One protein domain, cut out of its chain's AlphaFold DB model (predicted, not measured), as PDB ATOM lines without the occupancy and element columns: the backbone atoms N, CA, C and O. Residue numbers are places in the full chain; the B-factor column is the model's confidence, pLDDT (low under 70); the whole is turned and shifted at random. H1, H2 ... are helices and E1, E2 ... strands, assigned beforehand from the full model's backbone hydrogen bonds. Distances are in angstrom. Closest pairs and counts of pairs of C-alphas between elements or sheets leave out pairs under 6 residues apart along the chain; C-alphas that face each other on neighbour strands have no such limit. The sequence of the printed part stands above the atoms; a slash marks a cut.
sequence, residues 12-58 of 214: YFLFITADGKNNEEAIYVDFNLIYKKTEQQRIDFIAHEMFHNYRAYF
ATOM      1  N   TYR A  12      -2.863  37.493  16.581       84.31
ATOM      2  CA  TYR A  12      -2.089  36.921  15.479       84.31
ATOM      3  C   TYR A  12      -3.001  36.499  14.330       84.31
ATOM      4  O   TYR A  12      -3.960  35.751  14.517       84.31
ATOM      5  N   PHE A  13      -2.642  36.916  13.117       81.75
ATOM      6  CA  PHE A  13      -3.265  36.436  11.888       81.75
ATOM      7  C   PHE A  13      -2.435  35.306  11.289       81.75
ATOM      8  O   PHE A  13      -1.257  35.496  10.975       81.75
ATOM      9  N   LEU A  14      -3.046  34.136  11.126       84.50
ATOM     10  CA  LEU A  14      -2.398  32.923  10.627       84.50
ATOM     11  C   LEU A  14      -3.192  32.343   9.454       84.50
ATOM     12  O   LEU A  14      -4.366  32.640   9.301       84.50
ATOM     13  N   PHE A  15      -2.580  31.494   8.631       78.31
ATOM     14  CA  PHE A  15      -3.318  30.687   7.653       78.31
ATOM     15  C   PHE A  15      -3.624  29.323   8.282       78.31
ATOM     16  O   PHE A  15      -2.735  28.471   8.351       78.31
ATOM     17  N   ILE A  16      -4.843  29.137   8.785       74.25
ATOM     18  CA  ILE A  16      -5.293  27.933   9.504       74.25
ATOM     19  C   ILE A  16      -6.674  27.485   8.974       74.25
ATOM     20  O   ILE A  16      -7.060  27.821   7.854       74.25
ATOM     21  N   THR A  17      -7.410  26.657   9.721       66.88
ATOM     22  CA  THR A  17      -8.839  26.403   9.461       66.88
ATOM     23  C   THR A  17      -9.635  27.692   9.648       66.88
ATOM     24  O   THR A  17      -9.263  28.470  10.511       66.88
ATOM     25  N   ALA A  18     -10.699  27.920   8.869       69.44
ATOM     26  CA  ALA A  18     -11.479  29.167   8.859       69.44
ATOM     27  C   ALA A  18     -12.220  29.427  10.189       69.44
ATOM     28  O   ALA A  18     -13.436  29.271  10.270       69.44
ATOM     29  N   ASP A  19     -11.459  29.800  11.215       75.19
ATOM     30  CA  ASP A  19     -11.864  29.888  12.611       75.19
ATOM     31  C   ASP A  19     -11.011  30.927  13.363       75.19
ATOM     32  O   ASP A  19      -9.979  31.401  12.860       75.19
ATOM     33  N   GLY A  20     -11.440  31.283  14.569       79.25
ATOM     34  CA  GLY A  20     -10.672  32.070  15.526       79.25
ATOM     35  C   GLY A  20     -10.746  31.442  16.908       79.25
ATOM     36  O   GLY A  20     -11.650  30.669  17.197       79.25
ATOM     37  N   LYS A  21      -9.742  31.710  17.741       83.00
ATOM     38  CA  LYS A  21      -9.783  31.297  19.142       83.00
ATOM     39  C   LYS A  21      -8.948  32.198  20.032       83.00
ATOM     40  O   LYS A  21      -7.807  32.538  19.691       83.00
ATOM     41  N   ASN A  22      -9.469  32.485  21.214       83.38
ATOM     42  CA  ASN A  22      -8.711  33.013  22.333       83.38
ATOM     43  C   ASN A  22      -8.045  31.881  23.143       83.38
ATOM     44  O   ASN A  22      -8.675  30.889  23.494       83.38
ATOM     45  N   ASN A  23      -6.765  32.052  23.474       82.94
ATOM     46  CA  ASN A  23      -5.977  31.174  24.346       82.94
ATOM     47  C   ASN A  23      -5.226  32.011  25.397       82.94
ATOM     48  O   ASN A  23      -5.275  33.234  25.356       82.94
ATOM     49  N   GLU A  24      -4.488  31.384  26.322       76.44
ATOM     50  CA  GLU A  24      -3.748  32.110  27.374       76.44
ATOM     51  C   GLU A  24      -2.767  33.165  26.835       76.44
ATOM     52  O   GLU A  24      -2.626  34.223  27.437       76.44
ATOM     53  N   GLU A  25      -2.111  32.902  25.703       82.12
ATOM     54  CA  GLU A  25      -1.041  33.768  25.189       82.12
ATOM     55  C   GLU A  25      -1.497  34.765  24.117       82.12
ATOM     56  O   GLU A  25      -0.816  35.765  23.885       82.12
ATOM     57  N   ALA A  26      -2.589  34.471  23.400       86.31
ATOM     58  CA  ALA A  26      -3.007  35.253  22.242       86.31
ATOM     59  C   ALA A  26      -4.416  34.911  21.739       86.31
ATOM     60  O   ALA A  26      -4.952  33.833  22.004       86.31
ATOM     61  N   ILE A  27      -4.947  35.807  20.904       86.69
ATOM     62  CA  ILE A  27      -6.064  35.535  19.998       86.69
ATOM     63  C   ILE A  27      -5.480  35.140  18.637       86.69
ATOM     64  O   ILE A  27      -4.712  35.895  18.036       86.69
ATOM     65  N   TYR A  28      -5.839  33.959  18.142       86.12
ATOM     66  CA  TYR A  28      -5.400  33.439  16.848       86.12
ATOM     67  C   TYR A  28      -6.564  33.480  15.868       86.12
ATOM     68  O   TYR A  28      -7.605  32.892  16.138       86.12
ATOM     69  N   VAL A  29      -6.384  34.144  14.729       82.50
ATOM     70  CA  VAL A  29      -7.441  34.322  13.727       82.50
ATOM     71  C   VAL A  29      -6.962  33.829  12.370       82.50
ATOM     72  O   VAL A  29      -5.877  34.209  11.916       82.50
ATOM     73  N   ASP A  30      -7.784  33.029  11.690       83.44
ATOM     74  CA  ASP A  30      -7.537  32.696  10.293       83.44
ATOM     75  C   ASP A  30      -7.610  33.934   9.391       83.44
ATOM     76  O   ASP A  30      -8.602  34.671   9.350       83.44
ATOM     77  N   PHE A  31      -6.556  34.146   8.611       82.38
ATOM     78  CA  PHE A  31      -6.452  35.293   7.730       82.38
ATOM     79  C   PHE A  31      -7.464  35.213   6.584       82.38
ATOM     80  O   PHE A  31      -8.024  36.237   6.200       82.38
ATOM     81  N   ASN A  32      -7.759  34.024   6.046       79.62
ATOM     82  CA  ASN A  32      -8.734  33.905   4.958       79.62
ATOM     83  C   ASN A  32     -10.164  34.182   5.440       79.62
ATOM     84  O   ASN A  32     -10.939  34.797   4.702       79.62
ATOM     85  N   LEU A  33     -10.504  33.771   6.665       79.69
ATOM     86  CA  LEU A  33     -11.760  34.104   7.333       79.69
ATOM     87  C   LEU A  33     -11.893  35.621   7.513       79.69
ATOM     88  O   LEU A  33     -12.879  36.213   7.074       79.69
ATOM     89  N   ILE A  34     -10.899  36.263   8.134       82.81
ATOM     90  CA  ILE A  34     -10.981  37.688   8.484       82.81
ATOM     91  C   ILE A  34     -10.905  38.597   7.249       82.81
ATOM     92  O   ILE A  34     -11.534  39.656   7.211       82.81
ATOM     93  N   TYR A  35     -10.171  38.179   6.213       82.56
ATOM     94  CA  TYR A  35      -9.992  38.944   4.981       82.56
ATOM     95  C   TYR A  35     -11.290  39.074   4.175       82.56
ATOM     96  O   TYR A  35     -11.527  40.110   3.556       82.56
ATOM     97  N   LYS A  36     -12.151  38.049   4.202       80.69
ATOM     98  CA  LYS A  36     -13.434  38.037   3.476       80.69
ATOM     99  C   LYS A  36     -14.534  38.859   4.154       80.69
ATOM    100  O   LYS A  36     -15.530  39.174   3.511       80.69
ATOM    101  N   LYS A  37     -14.357  39.204   5.429       83.62
ATOM    102  CA  LYS A  37     -15.320  39.970   6.226       83.62
ATOM    103  C   LYS A  37     -15.312  41.456   5.851       83.62
ATOM    104  O   LYS A  37     -14.296  42.014   5.433       83.62
ATOM    105  N   THR A  38     -16.435  42.135   6.054       88.31
ATOM    106  CA  THR A  38     -16.485  43.604   6.093       88.31
ATOM    107  C   THR A  38     -15.717  44.130   7.308       88.31
ATOM    108  O   THR A  38     -15.395  43.382   8.230       88.31
ATOM    109  N   GLU A  39     -15.413  45.428   7.339       90.44
ATOM    110  CA  GLU A  39     -14.741  46.036   8.495       90.44
ATOM    111  C   GLU A  39     -15.521  45.827   9.797       90.44
ATOM    112  O   GLU A  39     -14.936  45.376  10.779       90.44
ATOM    113  N   GLN A  40     -16.839  46.048   9.783       89.31
ATOM    114  CA  GLN A  40     -17.669  45.840  10.969       89.31
ATOM    115  C   GLN A  40     -17.675  44.376  11.417       89.31
ATOM    116  O   GLN A  40     -17.521  44.104  12.600       89.31
ATOM    117  N   GLN A  41     -17.781  43.423  10.486       88.12
ATOM    118  CA  GLN A  41     -17.726  41.995  10.818       88.12
ATOM    119  C   GLN A  41     -16.372  41.580  11.411       88.12
ATOM    120  O   GLN A  41     -16.329  40.683  12.249       88.12
ATOM    121  N   ARG A  42     -15.263  42.210  10.996       89.75
ATOM    122  CA  ARG A  42     -13.954  41.985  11.628       89.75
ATOM    123  C   ARG A  42     -13.913  42.530  13.050       89.75
ATOM    124  O   ARG A  42     -13.410  41.844  13.931       89.75
ATOM    125  N   ILE A  43     -14.419  43.749  13.254       92.31
ATOM    126  CA  ILE A  43     -14.485  44.382  14.578       92.31
ATOM    127  C   ILE A  43     -15.319  43.520  15.523       92.31
ATOM    128  O   ILE A  43     -14.839  43.182  16.598       92.31
ATOM    129  N   ASP A  44     -16.522  43.125  15.103       92.69
ATOM    130  CA  ASP A  44     -17.433  42.330  15.926       92.69
ATOM    131  C   ASP A  44     -16.821  40.952  16.247       92.69
ATOM    132  O   ASP A  44     -16.834  40.535  17.402       92.69
ATOM    133  N   PHE A  45     -16.198  40.284  15.268       90.88
ATOM    134  CA  PHE A  45     -15.524  38.997  15.486       90.88
ATOM    135  C   PHE A  45     -14.338  39.102  16.457       90.88
ATOM    136  O   PHE A  45     -14.184  38.281  17.351       90.88
ATOM    137  N   ILE A  46     -13.493  40.128  16.327       91.56
ATOM    138  CA  ILE A  46     -12.382  40.325  17.271       91.56
ATOM    139  C   ILE A  46     -12.921  40.690  18.658       91.56
ATOM    140  O   ILE A  46     -12.386  40.224  19.658       91.56
ATOM    141  N   ALA A  47     -13.988  41.487  18.740       94.38
ATOM    142  CA  ALA A  47     -14.616  41.843  20.007       94.38
ATOM    143  C   ALA A  47     -15.223  40.624  20.727       94.38
ATOM    144  O   ALA A  47     -15.150  40.565  21.951       94.38
ATOM    145  N   HIS A  48     -15.755  39.650  19.980       95.12
ATOM    146  CA  HIS A  48     -16.173  38.344  20.496       95.12
ATOM    147  C   HIS A  48     -15.001  37.621  21.182       95.12
ATOM    148  O   HIS A  48     -15.059  37.342  22.376       95.12
ATOM    149  N   GLU A  49     -13.871  37.449  20.491       93.31
ATOM    150  CA  GLU A  49     -12.688  36.799  21.079       93.31
ATOM    151  C   GLU A  49     -12.091  37.583  22.263       93.31
ATOM    152  O   GLU A  49     -11.641  37.016  23.263       93.31
ATOM    153  N   MET A  50     -12.103  38.915  22.176       93.31
ATOM    154  CA  MET A  50     -11.653  39.789  23.260       93.31
ATOM    155  C   MET A  50     -12.564  39.714  24.486       93.31
ATOM    156  O   MET A  50     -12.079  39.919  25.600       93.31
ATOM    157  N   PHE A  51     -13.855  39.416  24.316       95.50
ATOM    158  CA  PHE A  51     -14.759  39.207  25.440       95.50
ATOM    159  C   PHE A  51     -14.318  38.007  26.281       95.50
ATOM    160  O   PHE A  51     -14.209  38.164  27.495       95.50
ATOM    161  N   HIS A  52     -13.958  36.874  25.671       94.69
ATOM    162  CA  HIS A  52     -13.434  35.722  26.417       94.69
ATOM    163  C   HIS A  52     -12.164  36.082  27.195       94.69
ATOM    164  O   HIS A  52     -12.021  35.745  28.371       94.69
ATOM    165  N   ASN A  53     -11.248  36.832  26.569       92.38
ATOM    166  CA  ASN A  53     -10.034  37.298  27.237       92.38
ATOM    167  C   ASN A  53     -10.347  38.219  28.425       92.38
ATOM    168  O   ASN A  53      -9.778  38.048  29.500       92.38
ATOM    169  N   TYR A  54     -11.282  39.154  28.258       92.69
ATOM    170  CA  TYR A  54     -11.724  40.042  29.330       92.69
ATOM    171  C   TYR A  54     -12.420  39.271  30.460       92.69
ATOM    172  O   TYR A  54     -12.096  39.458  31.633       92.69
ATOM    173  N   ARG A  55     -13.339  38.360  30.125       94.12
ATOM    174  CA  ARG A  55     -14.080  37.528  31.081       94.12
ATOM    175  C   ARG A  55     -13.171  36.595  31.870       94.12
ATOM    176  O   ARG A  55     -13.419  36.388  33.057       94.12
ATOM    177  N   ALA A  56     -12.079  36.118  31.274       91.56
ATOM    178  CA  ALA A  56     -11.114  35.250  31.946       91.56
ATOM    179  C   ALA A  56     -10.490  35.860  33.217       91.56
ATOM    180  O   ALA A  56     -10.031  35.106  34.073       91.56
ATOM    181  N   TYR A  57     -10.506  37.188  33.380       91.06
ATOM    182  CA  TYR A  57     -10.070  37.860  34.613       91.06
ATOM    183  C   TYR A  57     -11.074  37.752  35.766       91.06
ATOM    184  O   TYR A  57     -10.687  37.837  36.929       91.06
ATOM    185  N   PHE A  58     -12.358  37.582  35.452       92.50
ATOM    186  CA  PHE A  58     -13.454  37.551  36.424       92.50
ATOM    187  C   PHE A  58     -13.965  36.134  36.691       92.50
ATOM    188  O   PHE A  58     -14.712  35.923  37.647       92.50
TER     189      PHE A  58
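This is residues 12 to 58 of the 214 residues of an uncharacterized protein of Bacteroidales bacterium (UniProt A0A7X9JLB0). A small three-stranded sheet has the long helix H2 running along one face, and short H1 makes the turn between them at one end. It forms two layers, helices H1 and H2 on one face of the sheet. The 47 printed residues run E1, E2, E3, H1, H2; the sheet, E1 E3 E2, is mixed, and the class is mixed, helices and strands. The whole is compact, radius of gyration of the C-alphas 10.7 A, yet elongated, spanning 33 by 21 by 12 A.

E1 is residues 12 to 14, from C-alpha 12 at (-2.089, 36.921, 15.479); E3 27 to 30; E2 20 to 22; H1 31 to 36. H2, residues 39 to 55, is 24.1 A long and ends at C-alpha 55 (-14.080, 37.528, 31.081).

E1 and E3 are parallel, N 12 to O 27 2.8 A. E2 and E3 form an antiparallel hairpin, N 21 to O 28 2.9 A. H2 is on the sheet, height 9.5 A; its closest C-alphas to E2 are Glu 49 and Asn 22, 5.6 A. H1 and H2 are close but not clearly touching, C-alphas of Ile 34 and Arg 42 6.1 A apart. O i to N i+4 pairs are within hydrogen-bond range in 1 of 2 in H1 and 12 of 13 in H2.

C-alphas 36 and 58, the farthest apart, are 33.0 A apart. The printed part has no cut; residues 17 to 18 are under pLDDT 70.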